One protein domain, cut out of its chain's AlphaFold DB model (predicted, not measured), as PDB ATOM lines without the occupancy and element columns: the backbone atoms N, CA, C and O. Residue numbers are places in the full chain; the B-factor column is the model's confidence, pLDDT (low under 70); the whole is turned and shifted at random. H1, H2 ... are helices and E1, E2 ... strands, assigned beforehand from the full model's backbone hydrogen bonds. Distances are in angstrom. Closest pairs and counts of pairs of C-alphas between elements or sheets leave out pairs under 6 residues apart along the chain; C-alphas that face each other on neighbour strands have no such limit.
ATOM      1  N   ASP A 190      14.381  57.939  50.163       34.81
ATOM      2  CA  ASP A 190      12.999  57.796  50.644       34.81
ATOM      3  C   ASP A 190      12.120  56.955  49.689       34.81
ATOM      4  O   ASP A 190      11.131  56.358  50.125       34.81
ATOM      5  N   ASP A 191      12.508  56.831  48.414       34.03
ATOM      6  CA  ASP A 191      11.772  56.092  47.385       34.03
ATOM      7  C   ASP A 191      12.027  54.575  47.434       34.03
ATOM      8  O   ASP A 191      11.114  53.786  47.199       34.03
ATOM      9  N   ALA A 192      13.219  54.128  47.844       34.53
ATOM     10  CA  ALA A 192      13.487  52.706  48.116       34.53
ATOM     11  C   ALA A 192      12.616  52.178  49.275       34.53
ATOM     12  O   ALA A 192      12.090  51.062  49.249       34.53
ATOM     13  N   ASP A 193      12.402  53.036  50.269       36.50
ATOM     14  CA  ASP A 193      11.529  52.795  51.410       36.50
ATOM     15  C   ASP A 193      10.038  52.886  51.001       36.50
ATOM     16  O   ASP A 193       9.176  52.206  51.566       36.50
ATOM     17  N   ALA A 194       9.722  53.678  49.967       35.03
ATOM     18  CA  ALA A 194       8.412  53.720  49.320       35.03
ATOM     19  C   ALA A 194       8.122  52.463  48.481       35.03
ATOM     20  O   ALA A 194       7.004  51.971  48.562       35.03
ATOM     21  N   ILE A 195       9.104  51.873  47.785       37.56
ATOM     22  CA  ILE A 195       8.977  50.594  47.051       37.56
ATOM     23  C   ILE A 195       8.708  49.426  48.012       37.56
ATOM     24  O   ILE A 195       7.869  48.568  47.735       37.56
ATOM     25  N   ALA A 196       9.344  49.416  49.189       40.00
ATOM     26  CA  ALA A 196       9.042  48.444  50.245       40.00
ATOM     27  C   ALA A 196       7.607  48.591  50.804       40.00
ATOM     28  O   ALA A 196       7.021  47.621  51.291       40.00
ATOM     29  N   ARG A 197       7.026  49.798  50.717       40.44
ATOM     30  CA  ARG A 197       5.632  50.115  51.083       40.44
ATOM     31  C   ARG A 197       4.660  50.071  49.896       40.44
ATOM     32  O   ARG A 197       3.450  50.135  50.125       40.44
ATOM     33  N   ALA A 198       5.165  49.966  48.668       46.28
ATOM     34  CA  ALA A 198       4.385  50.070  47.449       46.28
ATOM     35  C   ALA A 198       3.465  48.863  47.340       46.28
ATOM     36  O   ALA A 198       3.886  47.702  47.351       46.28
ATOM     37  N   ARG A 199       2.169  49.145  47.259       51.94
ATOM     38  CA  ARG A 199       1.170  48.114  47.032       51.94
ATOM     39  C   ARG A 199       0.994  47.993  45.530       51.94
ATOM     40  O   ARG A 199       0.593  48.952  44.876       51.94
ATOM     41  N   ALA A 200       1.262  46.811  44.987       56.00
ATOM     42  CA  ALA A 200       0.830  46.499  43.636       56.00
ATOM     43  C   ALA A 200      -0.706  46.568  43.593       56.00
ATOM     44  O   ALA A 200      -1.392  45.801  44.275       56.00
ATOM     45  N   VAL A 201      -1.234  47.532  42.845       57.94
ATOM     46  CA  VAL A 201      -2.678  47.768  42.681       57.94
ATOM     47  C   VAL A 201      -3.190  47.293  41.331       57.94
ATOM     48  O   VAL A 201      -4.387  47.063  41.172       57.94
ATOM     49  N   GLY A 202      -2.284  47.079  40.379       55.81
ATOM     50  CA  GLY A 202      -2.596  46.533  39.072       55.81
ATOM     51  C   GLY A 202      -1.423  45.768  38.475       55.81
ATOM     52  O   GLY A 202      -0.293  45.816  38.963       55.81
ATOM     53  N   PHE A 203      -1.725  45.043  37.408       70.94
ATOM     54  CA  PHE A 203      -0.767  44.288  36.617       70.94
ATOM     55  C   PHE A 203      -1.046  44.621  35.157       70.94
ATOM     56  O   PHE A 203      -2.126  44.295  34.657       70.94
ATOM     57  N   ASP A 204      -0.126  45.341  34.518       71.06
ATOM     58  CA  ASP A 204      -0.273  45.725  33.123       71.06
ATOM     59  C   ASP A 204       0.212  44.585  32.235       71.06
ATOM     60  O   ASP A 204       1.402  44.259  32.146       71.06
ATOM     61  N   LEU A 205      -0.766  43.933  31.621       71.31
ATOM     62  CA  LEU A 205      -0.558  42.837  30.708       71.31
ATOM     63  C   LEU A 205      -0.477  43.421  29.299       71.31
ATOM     64  O   LEU A 205      -1.508  43.666  28.669       71.31
ATOM     65  N   ASN A 206       0.746  43.636  28.810       66.00
ATOM     66  CA  ASN A 206       0.998  44.191  27.483       66.00
ATOM     67  C   ASN A 206       0.691  43.159  26.387       66.00
ATOM     68  O   ASN A 206       1.579  42.568  25.772       66.00
ATOM     69  N   LEU A 207      -0.600  42.891  26.192       67.44
ATOM     70  CA  LEU A 207      -1.081  41.974  25.177       67.44
ATOM     71  C   LEU A 207      -1.030  42.636  23.798       67.44
ATOM     72  O   LEU A 207      -1.622  43.703  23.605       67.44
ATOM     73  N   PRO A 208      -0.409  41.978  22.806       61.97
ATOM     74  CA  PRO A 208      -0.499  42.403  21.418       61.97
ATOM     75  C   PRO A 208      -1.957  42.562  20.939       61.97
ATOM     76  O   PRO A 208      -2.871  41.901  21.435       61.97
ATOM     77  N   ARG A 209      -2.190  43.413  19.929       59.62
ATOM     78  CA  ARG A 209      -3.541  43.789  19.444       59.62
ATOM     79  C   ARG A 209      -4.420  42.612  19.009       59.62
ATOM     80  O   ARG A 209      -5.642  42.738  18.971       59.62
ATOM     81  N   GLN A 210      -3.804  41.495  18.654       63.59
ATOM     82  CA  GLN A 210      -4.443  40.255  18.225       63.59
ATOM     83  C   GLN A 210      -5.062  39.439  19.372       63.59
ATOM     84  O   GLN A 210      -5.759  38.450  19.127       63.59
ATOM     85  N   TRP A 211      -4.848  39.854  20.622       72.75
ATOM     86  CA  TRP A 211      -5.519  39.275  21.777       72.75
ATOM     87  C   TRP A 211      -6.865  39.947  22.024       72.75
ATOM     88  O   TRP A 211      -6.976  41.166  22.168       72.75
ATOM     89  N   ALA A 212      -7.905  39.134  22.141       73.75
ATOM     90  CA  ALA A 212      -9.175  39.591  22.668       73.75
ATOM     91  C   ALA A 212      -9.207  39.425  24.180       73.75
ATOM     92  O   ALA A 212      -8.981  38.328  24.683       73.75
ATOM     93  N   VAL A 213      -9.550  40.502  24.881       81.25
ATOM     94  CA  VAL A 213      -9.576  40.558  26.344       81.25
ATOM     95  C   VAL A 213     -11.011  40.624  26.855       81.25
ATOM     96  O   VAL A 213     -11.851  41.359  26.325       81.25
ATOM     97  N   ILE A 214     -11.282  39.853  27.902       83.75
ATOM     98  CA  ILE A 214     -12.542  39.799  28.630       83.75
ATOM     99  C   ILE A 214     -12.224  40.015  30.111       83.75
ATOM    100  O   ILE A 214     -11.509  39.227  30.728       83.75
ATOM    101  N   GLU A 215     -12.770  41.083  30.681       84.06
ATOM    102  CA  GLU A 215     -12.673  41.360  32.114       84.06
ATOM    103  C   GLU A 215     -13.672  40.468  32.857       84.06
ATOM    104  O   GLU A 215     -14.822  40.307  32.429       84.06
ATOM    105  N   LEU A 216     -13.229  39.857  33.955       85.12
ATOM    106  CA  LEU A 216     -14.013  38.869  34.700       85.12
ATOM    107  C   LEU A 216     -14.633  39.424  35.988       85.12
ATOM    108  O   LEU A 216     -15.446  38.732  36.600       85.12
ATOM    109  N   ASP A 217     -14.294  40.659  36.362       79.06
ATOM    110  CA  ASP A 217     -14.703  41.293  37.622       79.06
ATOM    111  C   ASP A 217     -16.185  41.736  37.635       79.06
ATOM    112  O   ASP A 217     -16.767  41.939  38.701       79.06
ATOM    113  N   ASP A 218     -16.812  41.881  36.460       82.00
ATOM    114  CA  ASP A 218     -18.217  42.283  36.295       82.00
ATOM    115  C   ASP A 218     -18.934  41.370  35.285       82.00
ATOM    116  O   ASP A 218     -18.631  41.355  34.090       82.00
ATOM    117  N   ASP A 219     -19.934  40.626  35.769       82.00
ATOM    118  CA  ASP A 219     -20.724  39.665  34.990       82.00
ATOM    119  C   ASP A 219     -21.462  40.274  33.787       82.00
ATOM    120  O   ASP A 219     -21.640  39.611  32.758       82.00
ATOM    121  N   GLU A 220     -21.964  41.501  33.913       83.19
ATOM    122  CA  GLU A 220     -22.706  42.169  32.845       83.19
ATOM    123  C   GLU A 220     -21.729  42.704  31.795       83.19
ATOM    124  O   GLU A 220     -21.923  42.481  30.593       83.19
ATOM    125  N   ARG A 221     -20.618  43.308  32.234       83.06
ATOM    126  CA  ARG A 221     -19.535  43.749  31.344       83.06
ATOM    127  C   ARG A 221     -18.918  42.571  30.588       83.06
ATOM    128  O   ARG A 221     -18.787  42.656  29.363       83.06
ATOM    129  N   ARG A 222     -18.662  41.447  31.267       85.12
ATOM    130  CA  ARG A 222     -18.183  40.188  30.672       85.12
ATOM    131  C   ARG A 222     -19.100  39.726  29.543       85.12
ATOM    132  O   ARG A 222     -18.652  39.506  28.417       85.12
ATOM    133  N   ARG A 223     -20.413  39.624  29.798       84.12
ATOM    134  CA  ARG A 223     -21.403  39.209  28.783       84.12
ATOM    135  C   ARG A 223     -21.437  40.159  27.587       84.12
ATOM    136  O   ARG A 223     -21.569  39.714  26.442       84.12
ATOM    137  N   GLN A 224     -21.316  41.464  27.819       84.62
ATOM    138  CA  GLN A 224     -21.258  42.456  26.746       84.62
ATOM    139  C   GLN A 224     -19.976  42.335  25.911       84.62
ATOM    140  O   GLN A 224     -20.053  42.399  24.679       84.62
ATOM    141  N   GLN A 225     -18.824  42.110  26.550       80.75
ATOM    142  CA  GLN A 225     -17.538  41.874  25.883       80.75
ATOM    143  C   GLN A 225     -17.578  40.600  25.032       80.75
ATOM    144  O   GLN A 225     -17.266  40.668  23.843       80.75
ATOM    145  N   VAL A 226     -18.093  39.482  25.561       83.88
ATOM    146  CA  VAL A 226     -18.271  38.233  24.795       83.88
ATOM    147  C   VAL A 226     -19.161  38.453  23.569       83.88
ATOM    148  O   VAL A 226     -18.818  38.048  22.457       83.88
ATOM    149  N   ARG A 227     -20.304  39.133  23.724       83.44
ATOM    150  CA  ARG A 227     -21.205  39.429  22.593       83.44
ATOM    151  C   ARG A 227     -20.521  40.272  21.518       83.44
ATOM    152  O   ARG A 227     -20.720  40.004  20.330       83.44
ATOM    153  N   ARG A 228     -19.741  41.280  21.925       82.44
ATOM    154  CA  ARG A 228     -18.977  42.146  21.017       82.44
ATOM    155  C   ARG A 228     -17.915  41.347  20.269       82.44
ATOM    156  O   ARG A 228     -17.852  41.457  19.046       82.44
ATOM    157  N   LEU A 229     -17.179  40.500  20.983       77.62
ATOM    158  CA  LEU A 229     -16.130  39.660  20.429       77.62
ATOM    159  C   LEU A 229     -16.679  38.676  19.395       77.62
ATOM    160  O   LEU A 229     -16.236  38.658  18.250       77.62
ATOM    161  N   VAL A 230     -17.725  37.928  19.755       75.44
ATOM    162  CA  VAL A 230     -18.385  36.992  18.835       75.44
ATOM    163  C   VAL A 230     -18.889  37.722  17.594       75.44
ATOM    164  O   VAL A 230     -18.756  37.206  16.488       75.44
ATOM    165  N   LYS A 231     -19.452  38.928  17.740       76.81
ATOM    166  CA  LYS A 231     -19.909  39.728  16.596       76.81
ATOM    167  C   LYS A 231     -18.744  40.119  15.681       76.81
ATOM    168  O   LYS A 231     -18.855  39.906  14.478       76.81
ATOM    169  N   GLN A 232     -17.648  40.643  16.231       71.00
ATOM    170  CA  GLN A 232     -16.454  41.007  15.459       71.00
ATOM    171  C   GLN A 232     -15.913  39.799  14.683       71.00
ATOM    172  O   GLN A 232     -15.808  39.856  13.462       71.00
ATOM    173  N   GLN A 233     -15.734  38.664  15.361       63.34
ATOM    174  CA  GLN A 233     -15.148  37.445  14.790       63.34
ATOM    175  C   GLN A 233     -16.012  36.747  13.732       63.34
ATOM    176  O   GLN A 233     -15.536  35.921  12.961       63.34
ATOM    177  N   THR A 234     -17.305  37.059  13.673       64.38
ATOM    178  CA  THR A 234     -18.243  36.393  12.755       64.38
ATOM    179  C   THR A 234     -18.866  37.341  11.742       64.38
ATOM    180  O   THR A 234     -19.788  36.955  11.023       64.38
ATOM    181  N   THR A 235     -18.336  38.566  11.644       63.88
ATOM    182  CA  THR A 235     -18.804  39.584  10.691       63.88
ATOM    183  C   THR A 235     -18.689  39.093   9.242       63.88
ATOM    184  O   THR A 235     -19.573  39.366   8.436       63.88
ATOM    185  N   VAL A 236     -17.674  38.277   8.935       57.41
ATOM    186  CA  VAL A 236     -17.414  37.731   7.589       57.41
ATOM    187  C   VAL A 236     -18.308  36.519   7.247       57.41
ATOM    188  O   VAL A 236     -18.457  36.153   6.087       57.41
ATOM    189  N   LEU A 237     -18.965  35.893   8.234       56.81
ATOM    190  CA  LEU A 237     -19.606  34.575   8.067       56.81
ATOM    191  C   LEU A 237     -21.078  34.604   7.601       56.81
ATOM    192  O   LEU A 237     -21.681  33.543   7.402       56.81
ATOM    193  N   GLY A 238     -21.675  35.786   7.416       58.00
ATOM    194  CA  GLY A 238     -23.070  35.941   6.974       58.00
ATOM    195  C   GLY A 238     -24.094  35.144   7.811       58.00
ATOM    196  O   GLY A 238     -23.871  34.815   8.980       58.00
ATOM    197  N   ASP A 239     -25.241  34.793   7.218       57.34
ATOM    198  CA  ASP A 239     -26.332  34.091   7.924       57.34
ATOM    199  C   ASP A 239     -26.034  32.608   8.228       57.34
ATOM    200  O   ASP A 239     -26.550  32.049   9.203       57.34
ATOM    201  N   ARG A 240     -25.129  31.981   7.460       49.47
ATOM    202  CA  ARG A 240     -24.686  30.587   7.663       49.47
ATOM    203  C   ARG A 240     -23.825  30.404   8.922       49.47
ATOM    204  O   ARG A 240     -23.757  29.299   9.450       49.47
ATOM    205  N   GLY A 241     -23.251  31.481   9.468       58.00
ATOM    206  CA  GLY A 241     -22.466  31.474  10.710       58.00
ATOM    207  C   GLY A 241     -23.281  31.526  12.011       58.00
ATOM    208  O   GLY A 241     -22.714  31.750  13.077       58.00
ATOM    209  N   SER A 242     -24.613  31.390  11.975       67.38
ATOM    210  CA  SER A 242     -25.472  31.496  13.172       67.38
ATOM    211  C   SER A 242     -25.189  30.425  14.235       67.38
ATOM    212  O   SER A 242     -25.150  30.751  15.421       67.38
ATOM    213  N   ARG A 243     -24.930  29.178  13.819       63.75
ATOM    214  CA  ARG A 243     -24.573  28.074  14.723       63.75
ATOM    215  C   ARG A 243     -23.199  28.283  15.362       63.75
ATOM    216  O   ARG A 243     -23.111  28.300  16.579       63.75
ATOM    217  N   LEU A 244     -22.174  28.593  14.565       60.84
ATOM    218  CA  LEU A 244     -20.825  28.872  15.076       60.84
ATOM    219  C   LEU A 244     -20.800  30.065  16.046       60.84
ATOM    220  O   LEU A 244     -20.154  30.006  17.084       60.84
ATOM    221  N   ARG A 245     -21.556  31.135  15.754       65.69
ATOM    222  CA  ARG A 245     -21.734  32.269  16.679       65.69
ATOM    223  C   ARG A 245     -22.314  31.845  18.019       65.69
ATOM    224  O   ARG A 245     -21.948  32.411  19.046       65.69
ATOM    225  N   ARG A 246     -23.283  30.931  18.000       69.12
ATOM    226  CA  ARG A 246     -23.908  30.415  19.212       69.12
ATOM    227  C   ARG A 246     -22.915  29.560  19.992       69.12
ATOM    228  O   ARG A 246     -22.727  29.831  21.169       69.12
ATOM    229  N   ASP A 247     -22.248  28.629  19.323       63.19
ATOM    230  CA  ASP A 247     -21.304  27.703  19.950       63.19
ATOM    231  C   ASP A 247     -20.105  28.460  20.554       63.19
ATOM    232  O   ASP A 247     -19.768  28.256  21.716       63.19
ATOM    233  N   MET A 248     -19.536  29.431  19.826       65.94
ATOM    234  CA  MET A 248     -18.435  30.270  20.319       65.94
ATOM    235  C   MET A 248     -18.861  31.178  21.478       65.94
ATOM    236  O   MET A 248     -18.093  31.377  22.414       65.94
ATOM    237  N   ARG A 249     -20.093  31.707  21.450       78.12
ATOM    238  CA  ARG A 249     -20.641  32.476  22.576       78.12
ATOM    239  C   ARG A 249     -20.806  31.604  23.812       78.12
ATOM    240  O   ARG A 249     -20.343  31.996  24.872       78.12
ATOM    241  N   GLU A 250     -21.453  30.449  23.669       74.56
ATOM    242  CA  GLU A 250     -21.672  29.519  24.779       74.56
ATOM    243  C   GLU A 250     -20.337  29.050  25.375       74.56
ATOM    244  O   GLU A 250     -20.201  28.970  26.593       74.56
ATOM    245  N   TRP A 251     -19.335  28.785  24.534       73.12
ATOM    246  CA  TRP A 251     -17.998  28.415  24.992       73.12
ATOM    247  C   TRP A 251     -17.300  29.554  25.752       73.12
ATOM    248  O   TRP A 251     -16.848  29.326  26.873       73.12
ATOM    249  N   LEU A 252     -17.271  30.776  25.203       76.44
ATOM    250  CA  LEU A 252     -16.667  31.947  25.859       76.44
ATOM    251  C   LEU A 252     -17.372  32.312  27.174       76.44
ATOM    252  O   LEU A 252     -16.708  32.666  28.146       76.44
ATOM    253  N   GLU A 253     -18.704  32.212  27.223       83.25
ATOM    254  CA  GLU A 253     -19.486  32.442  28.445       83.25
ATOM    255  C   GLU A 253     -19.110  31.423  29.527       83.25
ATOM    256  O   GLU A 253     -18.753  31.825  30.634       83.25
ATOM    257  N   ARG A 254     -19.076  30.124  29.196       79.25
ATOM    258  CA  ARG A 254     -18.672  29.073  30.147       79.25
ATOM    259  C   ARG A 254     -17.212  29.205  30.586       79.25
ATOM    260  O   ARG A 254     -16.909  28.970  31.752       79.25
ATOM    261  N   ALA A 255     -16.305  29.555  29.674       76.81
ATOM    262  CA  ALA A 255     -14.894  29.765  29.996       76.81
ATOM    263  C   ALA A 255     -14.714  30.946  30.962       76.81
ATOM    264  O   ALA A 255     -14.034  30.803  31.976       76.81
ATOM    265  N   GLY A 256     -15.388  32.070  30.701       81.44
ATOM    266  CA  GLY A 256     -15.376  33.236  31.584       81.44
ATOM    267  C   GLY A 256     -16.007  32.966  32.951       81.44
ATOM    268  O   GLY A 256     -15.472  33.406  33.964       81.44
ATOM    269  N   GLU A 257     -17.106  32.212  33.005       81.94
ATOM    270  CA  GLU A 257     -17.747  31.809  34.266       81.94
ATOM    271  C   GLU A 257     -16.846  30.906  35.109       81.94
ATOM    272  O   GLU A 257     -16.712  31.134  36.312       81.94
ATOM    273  N   ARG A 258     -16.189  29.915  34.491       81.25
ATOM    274  CA  ARG A 258     -15.233  29.048  35.195       81.25
ATOM    275  C   ARG A 258     -14.035  29.831  35.717       81.25
ATOM    276  O   ARG A 258     -13.717  29.708  36.894       81.25
ATOM    277  N   ALA A 259     -13.418  30.651  34.867       79.69
ATOM    278  CA  ALA A 259     -12.272  31.468  35.250       79.69
ATOM    279  C   ALA A 259     -12.629  32.424  36.401       79.69
ATOM    280  O   ALA A 259     -11.932  32.452  37.408       79.69
ATOM    281  N   SER A 260     -13.764  33.126  36.306       80.38
ATOM    282  CA  SER A 260     -14.258  34.024  37.362       80.38
ATOM    283  C   SER A 260     -14.554  33.274  38.668       80.38
ATOM    284  O   SER A 260     -14.134  33.705  39.740       80.38
ATOM    285  N   SER A 261     -15.186  32.096  38.592       76.31
ATOM    286  CA  SER A 261     -15.473  31.256  39.771       76.31
ATOM    287  C   SER A 261     -14.207  30.739  40.461       76.31
ATOM    288  O   SER A 261     -14.224  30.484  41.663       76.31
ATOM    289  N   ALA A 262     -13.111  30.600  39.710       70.62
ATOM    290  CA  ALA A 262     -11.787  30.249  40.216       70.62
ATOM    291  C   ALA A 262     -10.967  31.473  40.685       70.62
ATOM    292  O   ALA A 262      -9.810  31.322  41.064       70.62
ATOM    293  N   GLY A 263     -11.548  32.680  40.683       73.75
ATOM    294  CA  GLY A 263     -10.886  33.917  41.114       73.75
ATOM    295  C   GLY A 263     -10.068  34.621  40.027       73.75
ATOM    296  O   GLY A 263      -9.255  35.493  40.335       73.75
ATOM    297  N   GLY A 264     -10.255  34.247  38.759       82.88
ATOM    298  CA  GLY A 264      -9.636  34.914  37.619       82.88
ATOM    299  C   GLY A 264     -10.191  36.326  37.441       82.88
ATOM    300  O   GLY A 264     -11.397  36.540  37.552       82.88
ATOM    301  N   ARG A 265      -9.310  37.281  37.134       82.38
ATOM    302  CA  ARG A 265      -9.651  38.698  36.903       82.38
ATOM    303  C   ARG A 265      -9.752  39.058  35.427       82.38
ATOM    304  O   ARG A 265     -10.535  39.915  35.024       82.38
ATOM    305  N   LEU A 266      -8.970  38.374  34.601       86.44
ATOM    306  CA  LEU A 266      -8.897  38.623  33.169       86.44
ATOM    307  C   LEU A 266      -8.794  37.298  32.428       86.44
ATOM    308  O   LEU A 266      -8.056  36.406  32.838       86.44
ATOM    309  N   LEU A 267      -9.535  37.194  31.331       85.62
ATOM    310  CA  LEU A 267      -9.453  36.106  30.371       85.62
ATOM    311  C   LEU A 267      -9.126  36.702  29.005       85.62
ATOM    312  O   LEU A 267      -9.862  37.554  28.508       85.62
ATOM    313  N   ALA A 268      -8.038  36.254  28.395       83.75
ATOM    314  CA  ALA A 268      -7.642  36.660  27.061       83.75
ATOM    315  C   ALA A 268      -7.504  35.457  26.131       83.75
ATOM    316  O   ALA A 268      -7.185  34.347  26.555       83.75
ATOM    317  N   PHE A 269      -7.746  35.691  24.848       80.00
ATOM    318  CA  PHE A 269      -7.587  34.689  23.804       80.00
ATOM    319  C   PHE A 269      -6.838  35.287  22.635       80.00
ATOM    320  O   PHE A 269      -7.192  36.366  22.153       80.00
ATOM    321  N   LEU A 270      -5.847  34.557  22.152       68.38
ATOM    322  CA  LEU A 270      -5.208  34.867  20.895       68.38
ATOM    323  C   LEU A 270      -6.113  34.405  19.755       68.38
ATOM    324  O   LEU A 270      -6.497  33.239  19.684       68.38
ATOM    325  N   LEU A 271      -6.483  35.341  18.883       57.69
ATOM    326  CA  LEU A 271      -7.426  35.109  17.794       57.69
ATOM    327  C   LEU A 271      -6.742  35.365  16.456       57.69
ATOM    328  O   LEU A 271      -7.127  36.276  15.726       57.69
ATOM    329  N   GLN A 272      -5.721  34.569  16.140       53.19
ATOM    330  CA  GLN A 272      -5.086  34.617  14.829       53.19
ATOM    331  C   GLN A 272      -5.368  33.334  14.051       53.19
ATOM    332  O   GLN A 272      -5.195  32.216  14.538       53.19
ATOM    333  N   ARG A 273      -5.839  33.536  12.823       48.16
ATOM    334  CA  ARG A 273      -5.882  32.536  11.765       48.16
ATOM    335  C   ARG A 273      -4.892  33.036  10.726       48.16
ATOM    336  O   ARG A 273      -5.111  34.115  10.180       48.16
ATOM    337  N   THR A 274      -3.790  32.331  10.538       41.81
ATOM    338  CA  THR A 274      -3.005  32.460   9.311       41.81
ATOM    339  C   THR A 274      -3.683  31.620   8.227       41.81
ATOM    340  O   THR A 274      -4.605  30.852   8.524       41.81
ATOM    341  N   ASP A 275      -3.263  31.783   6.973       35.03
ATOM    342  CA  ASP A 275      -3.799  30.991   5.859       35.03
ATOM    343  C   ASP A 275      -3.548  29.477   6.056       35.03
ATOM    344  O   ASP A 275      -4.370  28.665   5.628       35.03
ATOM    345  N   ASP A 276      -2.507  29.125   6.828       32.47
ATOM    346  CA  ASP A 276      -2.028  27.751   7.039       32.47
ATOM    347  C   ASP A 276      -2.193  27.217   8.487       32.47
ATOM    348  O   ASP A 276      -1.988  26.027   8.740       32.47
ATOM    349  N   ALA A 277      -2.581  28.050   9.471       43.91
ATOM    350  CA  ALA A 277      -2.753  27.621  10.869       43.91
ATOM    351  C   ALA A 277      -3.739  28.470  11.701       43.91
ATOM    352  O   ALA A 277      -3.844  29.690  11.579       43.91
ATOM    353  N   ALA A 278      -4.447  27.824  12.636       52.56
ATOM    354  CA  ALA A 278      -5.263  28.498  13.650       52.56
ATOM    355  C   ALA A 278      -4.664  28.269  15.045       52.56
ATOM    356  O   ALA A 278      -4.761  27.175  15.609       52.56
ATOM    357  N   LEU A 279      -4.060  29.311  15.619       64.25
ATOM    358  CA  LEU A 279      -3.470  29.229  16.949       64.25
ATOM    359  C   LEU A 279      -4.542  29.485  18.014       64.25
ATOM    360  O   LEU A 279      -5.158  30.547  18.051       64.25
ATOM    361  N   ALA A 280      -4.774  28.494  18.878       72.00
ATOM    362  CA  ALA A 280      -5.783  28.540  19.928       72.00
ATOM    363  C   ALA A 280      -5.092  28.641  21.289       72.00
ATOM    364  O   ALA A 280      -4.896  27.638  21.966       72.00
ATOM    365  N   LEU A 281      -4.707  29.856  21.677       80.94
ATOM    366  CA  LEU A 281      -4.076  30.122  22.967       80.94
ATOM    367  C   LEU A 281      -5.017  30.951  23.838       80.94
ATOM    368  O   LEU A 281      -5.486  32.013  23.427       80.94
ATOM    369  N   SER A 282      -5.295  30.458  25.040       86.19
ATOM    370  CA  SER A 282      -6.027  31.199  26.065       86.19
ATOM    371  C   SER A 282      -5.111  31.549  27.226       86.19
ATOM    372  O   SER A 282      -4.132  30.850  27.468       86.19
ATOM    373  N   LEU A 283      -5.438  32.626  27.925       90.44
ATOM    374  CA  LEU A 283      -4.710  33.149  29.069       90.44
ATOM    375  C   LEU A 283      -5.709  33.565  30.142       90.44
ATOM    376  O   LEU A 283      -6.609  34.358  29.865       90.44
ATOM    377  N   VAL A 284      -5.533  33.084  31.368       89.69
ATOM    378  CA  VAL A 284      -6.258  33.585  32.538       89.69
ATOM    379  C   VAL A 284      -5.279  34.190  33.530       89.69
ATOM    380  O   VAL A 284      -4.288  33.560  33.888       89.69
ATOM    381  N   LEU A 285      -5.581  35.400  33.993       89.38
ATOM    382  CA  LEU A 285      -4.850  36.050  35.072       89.38
ATOM    383  C   LEU A 285      -5.591  35.847  36.392       89.38
ATOM    384  O   LEU A 285      -6.745  36.264  36.530       89.38
ATOM    385  N   TYR A 286      -4.899  35.287  37.379       84.25
ATOM    386  CA  TYR A 286      -5.349  35.182  38.763       84.25
ATOM    387  C   TYR A 286      -4.477  36.045  39.666       84.25
ATOM    388  O   TYR A 286      -3.257  36.109  39.507       84.25
ATOM    389  N   TRP A 287      -5.105  36.686  40.648       83.81
ATOM    390  CA  TRP A 287      -4.400  37.445  41.672       83.81
ATOM    391  C   TRP A 287      -4.571  36.770  43.025       83.81
ATOM    392  O   TRP A 287      -5.690  36.676  43.534       83.81
ATOM    393  N   HIS A 288      -3.457  36.389  43.642       80.38
ATOM    394  CA  HIS A 288      -3.438  35.722  44.937       80.38
ATOM    395  C   HIS A 288      -2.839  36.659  45.993       80.38
ATOM    396  O   HIS A 288      -1.625  36.848  46.053       80.38
ATOM    397  N   ASP A 289      -3.693  37.264  46.826       76.31
ATOM    398  CA  ASP A 289      -3.255  38.014  48.014       76.31
ATOM    399  C   ASP A 289      -2.997  37.018  49.152       76.31
ATOM    400  O   ASP A 289      -3.925  36.417  49.696       76.31
ATOM    401  N   LEU A 290      -1.720  36.801  49.463       73.56
ATOM    402  CA  LEU A 290      -1.263  35.790  50.420       73.56
ATOM    403  C   LEU A 290      -0.882  36.409  51.774       73.56
ATOM    404  O   LEU A 290      -0.463  35.695  52.690       73.56
ATOM    405  N   GLY A 291      -1.033  37.730  51.918       64.94
ATOM    406  CA  GLY A 291      -0.509  38.477  53.055       64.94
ATOM    407  C   GLY A 291       1.024  38.579  53.045       64.94
ATOM    408  O   GLY A 291       1.679  38.136  52.104       64.94
ATOM    409  N   PRO A 292       1.630  39.196  54.075       67.50
ATOM    410  CA  PRO A 292       3.081  39.352  54.136       67.50
ATOM    411  C   PRO A 292       3.790  37.994  54.202       67.50
ATOM    412  O   PRO A 292       3.294  37.050  54.824       67.50
ATOM    413  N   GLU A 293       4.970  37.909  53.591       65.81
ATOM    414  CA  GLU A 293       5.868  36.763  53.741       65.81
ATOM    415  C   GLU A 293       6.128  36.468  55.224       65.81
ATOM    416  O   GLU A 293       6.398  37.353  56.038       65.81
ATOM    417  N   THR A 294       6.020  35.194  55.596       53.69
ATOM    418  CA  THR A 294       6.213  34.734  56.976       53.69
ATOM    419  C   THR A 294       7.408  33.792  57.051       53.69
ATOM    420  O   THR A 294       7.661  33.014  56.136       53.69
ATOM    421  N   GLY A 295       8.179  33.838  58.137       57.31
ATOM    422  CA  GLY A 295       9.288  32.894  58.339       57.31
ATOM    423  C   GLY A 295      10.450  33.016  57.341       57.31
ATOM    424  O   GLY A 295      11.177  32.046  57.170       57.31
ATOM    425  N   GLY A 296      10.616  34.171  56.686       62.47
ATOM    426  CA  GLY A 296      11.768  34.471  55.822       62.47
ATOM    427  C   GLY A 296      11.786  33.768  54.460       62.47
ATOM    428  O   GLY A 296      12.734  33.955  53.708       62.47
ATOM    429  N   GLN A 297      10.761  32.980  54.125       63.59
ATOM    430  CA  GLN A 297      10.673  32.290  52.837       63.59
ATOM    431  C   GLN A 297       9.753  33.056  51.874       63.59
ATOM    432  O   GLN A 297       8.584  33.270  52.226       63.59
ATOM    433  N   PRO A 298      10.223  33.408  50.661       73.75
ATOM    434  CA  PRO A 298       9.390  34.087  49.681       73.75
ATOM    435  C   PRO A 298       8.192  33.249  49.240       73.75
ATOM    436  O   PRO A 298       8.294  32.024  49.107       73.75
ATOM    437  N   HIS A 299       7.061  33.899  48.951       76.94
ATOM    438  CA  HIS A 299       5.843  33.195  48.510       76.94
ATOM    439  C   HIS A 299       6.087  32.347  47.262       76.94
ATOM    440  O   HIS A 299       5.606  31.221  47.172       76.94
ATOM    441  N   LEU A 300       6.893  32.855  46.334       79.88
ATOM    442  CA  LEU A 300       7.220  32.162  45.096       79.88
ATOM    443  C   LEU A 300       8.001  30.856  45.329       79.88
ATOM    444  O   LEU A 300       7.769  29.866  44.639       79.88
ATOM    445  N   VAL A 301       8.867  30.814  46.349       76.81
ATOM    446  CA  VAL A 301       9.577  29.582  46.736       76.81
ATOM    447  C   VAL A 301       8.585  28.556  47.279       76.81
ATOM    448  O   VAL A 301       8.653  27.387  46.913       76.81
ATOM    449  N   ARG A 302       7.606  28.987  48.083       74.56
ATOM    450  CA  ARG A 302       6.546  28.096  48.583       74.56
ATOM    451  C   ARG A 302       5.680  27.539  47.459       74.56
ATOM    452  O   ARG A 302       5.301  26.374  47.518       74.56
ATOM    453  N   VAL A 303       5.382  28.350  46.444       78.88
ATOM    454  CA  VAL A 303       4.682  27.896  45.233       78.88
ATOM    455  C   VAL A 303       5.512  26.830  44.517       78.88
ATOM    456  O   VAL A 303       4.998  25.751  44.236       78.88
ATOM    457  N   ALA A 304       6.804  27.078  44.286       76.81
ATOM    458  CA  ALA A 304       7.686  26.094  43.662       76.81
ATOM    459  C   ALA A 304       7.775  24.788  44.475       76.81
ATOM    460  O   ALA A 304       7.701  23.704  43.900       76.81
ATOM    461  N   ASP A 305       7.884  24.874  45.804       78.38
ATOM    462  CA  ASP A 305       7.918  23.714  46.704       78.38
ATOM    463  C   ASP A 305       6.589  22.945  46.736       78.38
ATOM    464  O   ASP A 305       6.591  21.732  46.943       78.38
ATOM    465  N   TRP A 306       5.464  23.627  46.513       81.50
ATOM    466  CA  TRP A 306       4.147  23.003  46.392       81.50
ATOM    467  C   TRP A 306       3.972  22.258  45.059       81.50
ATOM    468  O   TRP A 306       3.385  21.178  45.051       81.50
ATOM    469  N   ILE A 307       4.519  22.793  43.961       81.06
ATOM    470  CA  ILE A 307       4.444  22.185  42.620       81.06
ATOM    471  C   ILE A 307       5.433  21.022  42.476       81.06
ATOM    472  O   ILE A 307       5.120  19.998  41.879       81.06
ATOM    473  N   ARG A 308       6.644  21.140  43.029       83.12
ATOM    474  CA  ARG A 308       7.730  20.166  42.807       83.12
ATOM    475  C   ARG A 308       7.336  18.691  43.053       83.12
ATOM    476  O   ARG A 308       7.751  17.851  42.257       83.12
ATOM    477  N   PRO A 309       6.541  18.335  44.083       80.81
ATOM    478  CA  PRO A 309       6.095  16.961  44.317       80.81
ATOM    479  C   PRO A 309       5.102  16.420  43.279       80.81
ATOM    480  O   PRO A 309       4.888  15.209  43.245       80.81
ATOM    481  N   THR A 310       4.461  17.283  42.484       83.62
ATOM    482  CA  THR A 310       3.453  16.890  41.486       83.62
ATOM    483  C   THR A 310       4.031  16.711  40.086       83.62
ATOM    484  O   THR A 310       3.311  16.252  39.205       83.62
ATOM    485  N   LEU A 311       5.302  17.069  39.878       83.75
ATOM    486  CA  LEU A 311       5.949  17.018  38.569       83.75
ATOM    487  C   LEU A 311       6.061  15.583  38.043       83.75
ATOM    488  O   LEU A 311       6.486  14.665  38.749       83.75
ATOM    489  N   THR A 312       5.737  15.416  36.768       88.00
ATOM    490  CA  THR A 312       5.977  14.206  35.981       88.00
ATOM    491  C   THR A 312       7.194  14.380  35.067       88.00
ATOM    492  O   THR A 312       7.730  15.474  34.920       88.00
ATOM    493  N   GLU A 313       7.634  13.306  34.403       80.69
ATOM    494  CA  GLU A 313       8.775  13.346  33.465       80.69
ATOM    495  C   GLU A 313       8.568  14.290  32.266       80.69
ATOM    496  O   GLU A 313       9.527  14.628  31.580       80.69
ATOM    497  N   ARG A 314       7.322  14.694  31.988       80.38
ATOM    498  CA  ARG A 314       6.966  15.596  30.880       80.38
ATOM    499  C   ARG A 314       6.815  17.051  31.317       80.38
ATOM    500  O   ARG A 314       6.606  17.918  30.466       80.38
ATOM    501  N   ASP A 315       6.896  17.310  32.617       86.38
ATOM    502  CA  ASP A 315       6.676  18.634  33.175       86.38
ATOM    503  C   ASP A 315       8.006  19.356  33.349       86.38
ATOM    504  O   ASP A 315       9.033  18.752  33.664       86.38
ATOM    505  N   THR A 316       7.990  20.672  33.164       86.69
ATOM    506  CA  THR A 316       9.154  21.513  33.441       86.69
ATOM    507  C   THR A 316       8.791  22.592  34.445       86.69
ATOM    508  O   THR A 316       7.710  23.176  34.401       86.69
ATOM    509  N   LEU A 317       9.707  22.845  35.378       84.88
ATOM    510  CA  LEU A 317       9.595  23.903  36.370       84.88
ATOM    511  C   LEU A 317      10.852  24.764  36.280       84.88
ATOM    512  O   LEU A 317      11.946  24.305  36.602       84.88
ATOM    513  N   VAL A 318      10.688  25.998  35.822       81.94
ATOM    514  CA  VAL A 318      11.779  26.954  35.611       81.94
ATOM    515  C   VAL A 318      11.498  28.180  36.458       81.94
ATOM    516  O   VAL A 318      10.398  28.712  36.405       81.94
ATOM    517  N   GLY A 319      12.468  28.645  37.235       78.31
ATOM    518  CA  GLY A 319      12.390  29.953  37.883       78.31
ATOM    519  C   GLY A 319      13.501  30.854  37.375       78.31
ATOM    520  O   GLY A 319      14.567  30.354  37.033       78.31
ATOM    521  N   SER A 320      13.244  32.156  37.288       74.50
ATOM    522  CA  SER A 320      14.242  33.165  36.916       74.50
ATOM    523  C   SER A 320      13.759  34.562  37.340       74.50
ATOM    524  O   SER A 320      12.741  34.703  38.022       74.50
ATOM    525  N   GLU A 321      14.505  35.593  36.963       71.62
ATOM    526  CA  GLU A 321      14.181  36.999  37.192       71.62
ATOM    527  C   GLU A 321      13.771  37.674  35.883       71.62
ATOM    528  O   GLU A 321      14.355  37.434  34.824       71.62
ATOM    529  N   MET A 322      12.795  38.571  35.973       67.56
ATOM    530  CA  MET A 322      12.410  39.484  34.898       67.56
ATOM    531  C   MET A 322      12.323  40.921  35.444       67.56
ATOM    532  O   MET A 322      12.353  41.110  36.660       67.56
ATOM    533  N   PRO A 323      12.210  41.966  34.599       64.88
ATOM    534  CA  PRO A 323      12.111  43.350  35.080       64.88
ATOM    535  C   PRO A 323      10.973  43.597  36.084       64.88
ATOM    536  O   PRO A 323      11.122  44.420  36.980       64.88
ATOM    537  N   ALA A 324       9.865  42.855  35.983       67.25
ATOM    538  CA  ALA A 324       8.759  42.922  36.941       67.25
ATOM    539  C   ALA A 324       8.993  42.083  38.220       67.25
ATOM    540  O   ALA A 324       8.089  41.949  39.036       67.25
ATOM    541  N   GLY A 325      10.179  41.509  38.424       73.88
ATOM    542  CA  GLY A 325      10.526  40.688  39.586       73.88
ATOM    543  C   GLY A 325      10.634  39.189  39.280       73.88
ATOM    544  O   GLY A 325      10.586  38.780  38.116       73.88
ATOM    545  N   PRO A 326      10.801  38.347  40.314       81.12
ATOM    546  CA  PRO A 326      11.033  36.923  40.127       81.12
ATOM    547  C   PRO A 326       9.776  36.199  39.662       81.12
ATOM    548  O   PRO A 326       8.658  36.513  40.093       81.12
ATOM    549  N   PHE A 327       9.980  35.164  38.849       86.44
ATOM    550  CA  PHE A 327       8.913  34.287  38.392       86.44
ATOM    551  C   PHE A 327       9.274  32.802  38.494       86.44
ATOM    552  O   PHE A 327      10.443  32.415  38.527       86.44
ATOM    553  N   VAL A 328       8.238  31.965  38.526       86.19
ATOM    554  CA  VAL A 328       8.305  30.510  38.358       86.19
ATOM    555  C   VAL A 328       7.312  30.115  37.276       86.19
ATOM    556  O   VAL A 328       6.123  30.387  37.398       86.19
ATOM    557  N   ARG A 329       7.797  29.462  36.223       93.06
ATOM    558  CA  ARG A 329       7.008  28.869  35.149       93.06
ATOM    559  C   ARG A 329       6.909  27.363  35.345       93.06
ATOM    560  O   ARG A 329       7.929  26.677  35.381       93.06
ATOM    561  N   HIS A 330       5.690  26.850  35.407       91.38
ATOM    562  CA  HIS A 330       5.387  25.426  35.386       91.38
ATOM    563  C   HIS A 330       4.703  25.067  34.064       91.38
ATOM    564  O   HIS A 330       3.608  25.549  33.787       91.38
ATOM    565  N   ALA A 331       5.340  24.233  33.244       92.25
ATOM    566  CA  ALA A 331       4.803  23.790  31.963       92.25
ATOM    567  C   ALA A 331       4.476  22.297  32.001       92.25
ATOM    568  O   ALA A 331       5.381  21.462  32.056       92.25
ATOM    569  N   HIS A 332       3.195  21.962  31.910       92.56
ATOM    570  CA  HIS A 332       2.686  20.601  32.063       92.56
ATOM    571  C   HIS A 332       1.589  20.292  31.044       92.56
ATOM    572  O   HIS A 332       1.136  21.173  30.311       92.56
ATOM    573  N   VAL A 333       1.198  19.021  30.949       91.31
ATOM    574  CA  VAL A 333       0.091  18.586  30.089       91.31
ATOM    575  C   VAL A 333      -1.032  18.038  30.957       91.31
ATOM    576  O   VAL A 333      -0.821  17.105  31.730       91.31
ATOM    577  N   GLU A 334      -2.230  18.590  30.801       87.50
ATOM    578  CA  GLU A 334      -3.444  18.104  31.456       87.50
ATOM    579  C   GLU A 334      -4.504  17.690  30.432       87.50
ATOM    580  O   GLU A 334      -4.363  17.923  29.232       87.50
ATOM    581  N   ARG A 335      -5.582  17.055  30.897       83.38
ATOM    582  CA  ARG A 335      -6.748  16.782  30.050       83.38
ATOM    583  C   ARG A 335      -7.690  17.969  30.060       83.38
ATOM    584  O   ARG A 335      -7.972  18.525  31.118       83.38
ATOM    585  N   GLY A 336      -8.195  18.327  28.882       70.62
ATOM    586  CA  GLY A 336      -9.195  19.374  28.749       70.62
ATOM    587  C   GLY A 336     -10.436  19.079  29.595       70.62
ATOM    588  O   GLY A 336     -10.798  17.930  29.831       70.62
ATOM    589  N   ALA A 337     -11.114  20.132  30.051       67.12
ATOM    590  CA  ALA A 337     -12.255  19.970  30.945       67.12
ATOM    591  C   ALA A 337     -13.419  19.186  30.298       67.12
ATOM    592  O   ALA A 337     -13.914  19.543  29.218       67.12
ATOM    593  N   SER A 338     -13.925  18.190  31.029       61.12
ATOM    594  CA  SER A 338     -15.081  17.351  30.671       61.12
ATOM    595  C   SER A 338     -16.307  18.139  30.258       61.12
ATOM    596  O   SER A 338     -16.999  17.820  29.292       61.12
ATOM    597  N   ASP A 339     -16.544  19.244  30.955       53.81
ATOM    598  CA  ASP A 339     -17.767  20.031  30.839       53.81
ATOM    599  C   ASP A 339     -17.830  20.841  29.532       53.81
ATOM    600  O   ASP A 339     -18.859  21.441  29.202       53.81
ATOM    601  N   VAL A 340     -16.730  20.871  28.774       54.03
ATOM    602  CA  VAL A 340     -16.656  21.417  27.410       54.03
ATOM    603  C   VAL A 340     -16.293  20.361  26.367       54.03
ATOM    604  O   VAL A 340     -16.011  20.718  25.227       54.03
ATOM    605  N   GLY A 341     -16.349  19.076  26.732       55.84
ATOM    606  CA  GLY A 341     -16.034  17.953  25.849       55.84
ATOM    607  C   GLY A 341     -14.542  17.801  25.551       55.84
ATOM    608  O   GLY A 341     -14.197  17.310  24.480       55.84
ATOM    609  N   GLY A 342     -13.673  18.264  26.456       60.72
ATOM    610  CA  GLY A 342     -12.217  18.248  26.296       60.72
ATOM    611  C   GLY A 342     -11.504  17.020  26.872       60.72
ATOM    612  O   GLY A 342     -10.284  16.971  26.778       60.72
ATOM    613  N   ASP A 343     -12.222  16.045  27.441       67.25
ATOM    614  CA  ASP A 343     -11.638  14.906  28.187       67.25
ATOM    615  C   ASP A 343     -10.624  14.072  27.392       67.25
ATOM    616  O   ASP A 343      -9.704  13.462  27.947       67.25
ATOM    617  N   ASP A 344     -10.801  14.041  26.075       70.88
ATOM    618  CA  ASP A 344      -9.955  13.285  25.158       70.88
ATOM    619  C   ASP A 344      -8.815  14.126  24.566       70.88
ATOM    620  O   ASP A 344      -7.987  13.589  23.829       70.88
ATOM    621  N   LEU A 345      -8.757  15.424  24.878       77.81
ATOM    622  CA  LEU A 345      -7.776  16.354  24.336       77.81
ATOM    623  C   LEU A 345      -6.701  16.651  25.381       77.81
ATOM    624  O   LEU A 345      -6.994  17.141  26.474       77.81
ATOM    625  N   ASP A 346      -5.454  16.356  25.028       85.62
ATOM    626  CA  ASP A 346      -4.310  16.816  25.803       85.62
ATOM    627  C   ASP A 346      -4.173  18.338  25.615       85.62
ATOM    628  O   ASP A 346      -4.246  18.859  24.500       85.62
ATOM    629  N   MET A 347      -4.006  19.051  26.722       86.00
ATOM    630  CA  MET A 347      -3.857  20.498  26.785       86.00
ATOM    631  C   MET A 347      -2.492  20.813  27.376       86.00
ATOM    632  O   MET A 347      -2.177  20.389  28.487       86.00
ATOM    633  N   LEU A 348      -1.683  21.577  26.649       90.81
ATOM    634  CA  LEU A 348      -0.486  22.182  27.209       90.81
ATOM    635  C   LEU A 348      -0.907  23.364  28.076       90.81
ATOM    636  O   LEU A 348      -1.616  24.256  27.602       90.81
ATOM    637  N   VAL A 349      -0.425  23.378  29.315       93.75
ATOM    638  CA  VAL A 349      -0.649  24.453  30.275       93.75
ATOM    639  C   VAL A 349       0.685  25.029  30.719       93.75
ATOM    640  O   VAL A 349       1.597  24.289  31.095       93.75
ATOM    641  N   LEU A 350       0.794  26.355  30.663       94.69
ATOM    642  CA  LEU A 350       1.945  27.112  31.144       94.69
ATOM    643  C   LEU A 350       1.477  28.059  32.250       94.69
ATOM    644  O   LEU A 350       0.807  29.054  31.974       94.69
ATOM    645  N   ASP A 351       1.838  27.758  33.492       93.56
ATOM    646  CA  ASP A 351       1.549  28.608  34.643       93.56
ATOM    647  C   ASP A 351       2.762  29.456  34.994       93.56
ATOM    648  O   ASP A 351       3.776  28.927  35.449       93.56
ATOM    649  N   TYR A 352       2.644  30.770  34.849       93.94
ATOM    650  CA  TYR A 352       3.638  31.720  35.327       93.94
ATOM    651  C   TYR A 352       3.170  32.316  36.635       93.94
ATOM    652  O   TYR A 352       2.149  32.993  36.685       93.94
ATOM    653  N   TRP A 353       3.950  32.106  37.678       89.12
ATOM    654  CA  TRP A 353       3.766  32.702  38.985       89.12
ATOM    655  C   TRP A 353       4.768  33.830  39.131       89.12
ATOM    656  O   TRP A 353       5.966  33.577  39.075       89.12
ATOM    657  N   LEU A 354       4.298  35.059  39.314       89.19
ATOM    658  CA  LEU A 354       5.140  36.234  39.512       89.19
ATOM    659  C   LEU A 354       4.960  36.753  40.928       89.19
ATOM    660  O   LEU A 354       3.830  36.869  41.410       89.19
ATOM    661  N   ALA A 355       6.061  37.090  41.592       83.38
ATOM    662  CA  ALA A 355       5.992  37.740  42.891       83.38
ATOM    663  C   ALA A 355       5.501  39.185  42.737       83.38
ATOM    664  O   ALA A 355       6.067  39.960  41.969       83.38
ATOM    665  N   ALA A 356       4.466  39.554  43.491       80.44
ATOM    666  CA  ALA A 356       4.018  40.938  43.538       80.44
ATOM    667  C   ALA A 356       5.015  41.811  44.330       80.44
ATOM    668  O   ALA A 356       5.523  41.362  45.370       80.44
ATOM    669  N   PRO A 357       5.251  43.069  43.907       73.88
ATOM    670  CA  PRO A 357       5.989  44.058  44.679       73.88
ATOM    671  C   PRO A 357       5.500  44.132  46.128       73.88
ATOM    672  O   PRO A 357       4.308  43.984  46.419       73.88
ATOM    673  N   GLY A 358       6.443  44.308  47.053       66.88
ATOM    674  CA  GLY A 358       6.170  44.336  48.491       66.88
ATOM    675  C   GLY A 358       5.984  42.961  49.153       66.88
ATOM    676  O   GLY A 358       5.724  42.911  50.353       66.88
ATOM    677  N   GLY A 359       6.108  41.842  48.421       69.25
ATOM    678  CA  GLY A 359       6.139  40.493  49.014       69.25
ATOM    679  C   GLY A 359       4.824  40.080  49.686       69.25
ATOM    680  O   GLY A 359       4.820  39.412  50.720       69.25
ATOM    681  N   ARG A 360       3.686  40.531  49.145       72.50
ATOM    682  CA  ARG A 360       2.354  40.306  49.745       72.50
ATOM    683  C   ARG A 360       1.487  39.292  49.007       72.50
ATOM    684  O   ARG A 360       0.399  38.953  49.464       72.50
ATOM    685  N   GLY A 361       1.932  38.829  47.850       76.44
ATOM    686  CA  GLY A 361       1.135  37.954  47.011       76.44
ATOM    687  C   GLY A 361       1.857  37.556  45.742       76.44
ATOM    688  O   GLY A 361       3.024  37.899  45.532       76.44
ATOM    689  N   VAL A 362       1.135  36.827  44.904       84.56
ATOM    690  CA  VAL A 362       1.603  36.385  43.592       84.56
ATOM    691  C   VAL A 362       0.511  36.598  42.552       84.56
ATOM    692  O   VAL A 362      -0.682  36.504  42.853       84.56
ATOM    693  N   VAL A 363       0.915  36.871  41.319       88.62
ATOM    694  CA  VAL A 363       0.029  36.815  40.152       88.62
ATOM    695  C   VAL A 363       0.322  35.528  39.403       88.62
ATOM    696  O   VAL A 363       1.481  35.185  39.199       88.62
ATOM    697  N   GLN A 364      -0.731  34.815  39.013       91.69
ATOM    698  CA  GLN A 364      -0.629  33.645  38.152       91.69
ATOM    699  C   GLN A 364      -1.173  33.993  36.768       91.69
ATOM    700  O   GLN A 364      -2.326  34.404  36.644       91.69
ATOM    701  N   LEU A 365      -0.368  33.785  35.734       93.25
ATOM    702  CA  LEU A 365      -0.802  33.771  34.344       93.25
ATOM    703  C   LEU A 365      -0.835  32.323  33.871       93.25
ATOM    704  O   LEU A 365       0.213  31.710  33.690       93.25
ATOM    705  N   ALA A 366      -2.037  31.787  33.692       92.94
ATOM    706  CA  ALA A 366      -2.254  30.431  33.213       92.94
ATOM    707  C   ALA A 366      -2.579  30.467  31.720       92.94
ATOM    708  O   ALA A 366      -3.678  30.871  31.325       92.94
ATOM    709  N   PHE A 367      -1.623  30.060  30.891       93.19
ATOM    710  CA  PHE A 367      -1.840  29.854  29.466       93.19
ATOM    711  C   PHE A 367      -2.298  28.424  29.215       93.19
ATOM    712  O   PHE A 367      -1.744  27.499  29.802       93.19
ATOM    713  N   SER A 368      -3.258  28.222  28.314       89.38
ATOM    714  CA  SER A 368      -3.638  26.875  27.879       89.38
ATOM    715  C   SER A 368      -3.938  26.801  26.387       89.38
ATOM    716  O   SER A 368      -4.536  27.717  25.806       89.38
ATOM    717  N   THR A 369      -3.512  25.699  25.770       86.38
ATOM    718  CA  THR A 369      -3.671  25.424  24.338       86.38
ATOM    719  C   THR A 369      -3.765  23.917  24.070       86.38
ATOM    720  O   THR A 369      -3.106  23.140  24.758       86.38
ATOM    721  N   PRO A 370      -4.533  23.474  23.057       82.62
ATOM    722  CA  PRO A 370      -4.513  22.081  22.607       82.62
ATOM    723  C   PRO A 370      -3.265  21.728  21.776       82.62
ATOM    724  O   PRO A 370      -3.075  20.575  21.402       82.62
ATOM    725  N   HIS A 371      -2.415  22.710  21.458       81.12
ATOM    726  CA  HIS A 371      -1.242  22.553  20.591       81.12
ATOM    727  C   HIS A 371      -0.033  21.975  21.344       81.12
ATOM    728  O   HIS A 371       1.004  22.623  21.463       81.12
ATOM    729  N   VAL A 372      -0.170  20.757  21.878       85.56
ATOM    730  CA  VAL A 372       0.872  20.089  22.687       85.56
ATOM    731  C   VAL A 372       2.158  19.853  21.892       85.56
ATOM    732  O   VAL A 372       3.248  20.054  22.427       85.56
ATOM    733  N   ASP A 373       2.034  19.504  20.610       79.88
ATOM    734  CA  ASP A 373       3.174  19.256  19.716       79.88
ATOM    735  C   ASP A 373       3.992  20.528  19.425       79.88
ATOM    736  O   ASP A 373       5.145  20.444  19.018       79.88
ATOM    737  N   ALA A 374       3.422  21.709  19.682       76.62
ATOM    738  CA  ALA A 374       4.058  23.009  19.496       76.62
ATOM    739  C   ALA A 374       4.600  23.612  20.803       76.62
ATOM    740  O   ALA A 374       4.714  24.834  20.925       76.62
ATOM    741  N   ARG A 375       4.887  22.780  21.812       84.00
ATOM    742  CA  ARG A 375       5.235  23.220  23.174       84.00
ATOM    743  C   ARG A 375       6.280  24.330  23.219       84.00
ATOM    744  O   ARG A 375       6.084  25.298  23.951       84.00
ATOM    745  N   GLU A 376       7.367  24.196  22.473       78.00
ATOM    746  CA  GLU A 376       8.478  25.155  22.480       78.00
ATOM    747  C   GLU A 376       8.037  26.515  21.921       78.00
ATOM    748  O   GLU A 376       8.140  27.529  22.613       78.00
ATOM    749  N   ALA A 377       7.409  26.521  20.742       71.25
ATOM    750  CA  ALA A 377       6.868  27.722  20.108       71.25
ATOM    751  C   ALA A 377       5.823  28.434  20.993       71.25
ATOM    752  O   ALA A 377       5.867  29.653  21.176       71.25
ATOM    753  N   ILE A 378       4.902  27.684  21.611       81.12
ATOM    754  CA  ILE A 378       3.903  28.248  22.533       81.12
ATOM    755  C   ILE A 378       4.561  28.823  23.788       81.12
ATOM    756  O   ILE A 378       4.146  29.882  24.260       81.12
ATOM    757  N   THR A 379       5.569  28.138  24.331       83.69
ATOM    758  CA  THR A 379       6.293  28.610  25.517       83.69
ATOM    759  C   THR A 379       6.981  29.932  25.228       83.69
ATOM    760  O   THR A 379       6.838  30.863  26.015       83.69
ATOM    761  N   LEU A 380       7.619  30.059  24.066       77.62
ATOM    762  CA  LEU A 380       8.228  31.310  23.636       77.62
ATOM    763  C   LEU A 380       7.197  32.446  23.516       77.62
ATOM    764  O   LEU A 380       7.442  33.565  23.962       77.62
ATOM    765  N   LEU A 381       6.016  32.175  22.956       74.44
ATOM    766  CA  LEU A 381       4.951  33.177  22.863       74.44
ATOM    767  C   LEU A 381       4.436  33.622  24.238       74.44
ATOM    768  O   LEU A 381       4.176  34.808  24.446       74.44
ATOM    769  N   ALA A 382       4.281  32.683  25.170       84.38
ATOM    770  CA  ALA A 382       3.866  32.988  26.532       84.38
ATOM    771  C   ALA A 382       4.950  33.772  27.289       84.38
ATOM    772  O   ALA A 382       4.632  34.784  27.911       84.38
ATOM    773  N   ASP A 383       6.222  33.378  27.160       83.12
ATOM    774  CA  ASP A 383       7.381  34.104  27.698       83.12
ATOM    775  C   ASP A 383       7.389  35.548  27.203       83.12
ATOM    776  O   ASP A 383       7.497  36.489  27.983       83.12
ATOM    777  N   ASN A 384       7.177  35.733  25.907       74.06
ATOM    778  CA  ASN A 384       7.095  37.032  25.266       74.06
ATOM    779  C   ASN A 384       6.002  37.940  25.839       74.06
ATOM    780  O   ASN A 384       6.233  39.134  26.043       74.06
ATOM    781  N   VAL A 385       4.822  37.380  26.113       79.19
ATOM    782  CA  VAL A 385       3.727  38.110  26.761       79.19
ATOM    783  C   VAL A 385       4.091  38.445  28.205       79.19
ATOM    784  O   VAL A 385       3.954  39.595  28.611       79.19
ATOM    785  N   VAL A 386       4.565  37.465  28.977       83.94
ATOM    786  CA  VAL A 386       4.848  37.622  30.411       83.94
ATOM    787  C   VAL A 386       6.011  38.582  30.644       83.94
ATOM    788  O   VAL A 386       5.920  39.457  31.500       83.94
ATOM    789  N   PHE A 387       7.082  38.494  29.861       79.38
ATOM    790  CA  PHE A 387       8.281  39.313  30.054       79.38
ATOM    791  C   PHE A 387       8.122  40.760  29.579       79.38
ATOM    792  O   PHE A 387       8.957  41.604  29.904       79.38
ATOM    793  N   ALA A 388       7.039  41.064  28.861       68.88
ATOM    794  CA  ALA A 388       6.642  42.426  28.514       68.88
ATOM    795  C   ALA A 388       5.724  43.087  29.566       68.88
ATOM    796  O   ALA A 388       5.309  44.229  29.363       68.88
ATOM    797  N   THR A 389       5.377  42.387  30.655       74.31
ATOM    798  CA  THR A 389       4.468  42.904  31.694       74.31
ATOM    799  C   THR A 389       5.157  43.839  32.681       74.31
ATOM    800  O   THR A 389       6.365  43.757  32.912       74.31
ATOM    801  N   ALA A 390       4.365  44.720  33.293       73.44
ATOM    802  CA  ALA A 390       4.815  45.640  34.329       73.44
ATOM    803  C   ALA A 390       3.791  45.734  35.469       73.44
ATOM    804  O   ALA A 390       2.587  45.572  35.269       73.44
ATOM    805  N   TRP A 391       4.260  46.023  36.683       74.31
ATOM    806  CA  TRP A 391       3.374  46.284  37.817       74.31
ATOM    807  C   TRP A 391       2.874  47.721  37.802       74.31
ATOM    808  O   TRP A 391       3.640  48.652  37.566       74.31
ATOM    809  N   VAL A 392       1.600  47.901  38.149       69.06
ATOM    810  CA  VAL A 392       1.054  49.211  38.506       69.06
ATOM    811  C   VAL A 392       1.075  49.306  40.026       69.06
ATOM    812  O   VAL A 392       0.390  48.543  40.715       69.06
ATOM    813  N   VAL A 393       1.887  50.217  40.548       66.38
ATOM    814  CA  VAL A 393       2.059  50.446  41.986       66.38
ATOM    815  C   VAL A 393       1.402  51.764  42.393       66.38
ATOM    816  O   VAL A 393       1.478  52.746  41.662       66.38
ATOM    817  N   GLU A 394       0.730  51.777  43.544       52.62
ATOM    818  CA  GLU A 394       0.347  53.025  44.214       52.62
ATOM    819  C   GLU A 394       1.482  53.437  45.153       52.62
ATOM    820  O   GLU A 394       1.903  52.644  46.007       52.62
ATOM    821  N   ASP A 395       1.951  54.680  45.020       44.97
ATOM    822  CA  ASP A 395       2.894  55.267  45.966       44.97
ATOM    823  C   ASP A 395       2.240  55.364  47.346       44.97
ATOM    824  O   ASP A 395       1.218  56.023  47.547       44.97
TER     825      ASP A 395
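AT A GLANCE: This is residues 190 to 395 of the 402 residues of an uncharacterized protein of Isoptericola sp. CG 20/1183 (UniProt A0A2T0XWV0). One twisted sheet of seven strands makes the core, with helices over both faces: it curls round H5 on one face, while on the other the helical hairpin H2 and H3 packs toward the E2 edge and H4 covers E6 and E7. H1 and a small antiparallel pair, E1 and E9, make a separate piece apart from the seven strands. The printed part has 206 residues, with five named helices and nine named strands in the order H1 E1 E2 H2 H3 E3 E4 H4 E5 E6 E7 E8 H5 E9. The large sheet runs E2 E3 E4 E8 E7 E6 E5, all antiparallel; the class is mixed, helices and strands. The whole is compact, with a radius of gyration of the C-alphas of 18.3 A and spans of 62 by 41 by 30 A.

IN THESE COORDINATES: Find C-alpha 190 at (12.999, 57.796, 50.644), where H1 (190 to 197) begins. Read on through E1 (199 to 204), E2 (211 to 215), H2 (219 to 233, 21.1 A) and H3 (239 to 261, 33.8 A). Next come E3 (264 to 273, 26.2 A), E4 (278 to 289, 35.7 A), H4 (299 to 310), E5 (316 to 322), E6 (325 to 335, 31.0 A), E7 (346 to 355, 28.9 A) and E8 (361 to 369, 26.3 A). H5 (372 to 387, 21.9 A) leads to E9 (390 to 394), which ends at C-alpha 394, (0.347, 53.025, 44.214).

HOW THE PARTS SIT: Look across the sheet for N 214 and O 267 at 2.8 A between E2 and E3, N 268 and O 283 at 2.8 A between E3 and E4, and N 286 and O 364 at 2.8 A between E4 and E8. E5 E6 E7 E8 form a meander, each strand the antiparallel neighbour of the one before; N 350 and O 367 are 2.9 A apart, N 330 and O 351 2.8 A, N 329 and O 318 2.7 A. In three layers, helices on both faces of a sheet, H2, H3 and H4 are on one face and H5 on the other. H2 and H3 touch, closest at the C-alphas of Val 230 and Arg 245, 6.2 A. H4 runs along E6, at 23 degrees on the local plane. For E1 and E9, see N 204 and O 390, 2.8 A. Every O i to N i+4 pair is within hydrogen-bond range in H1 and H2, against 17 of 19 in H3, 6 of 8 in H4 and 10 of 12 in H5.

THE WHOLE: The C-alphas farthest apart, of Asp 190 and Arg 240, are 63.3 A apart. The printed part has no cut, and no link is long. Mean pLDDT of the printed part is 73.3; 68 residues are under 70, among them 190 to 202 and 233 to 248.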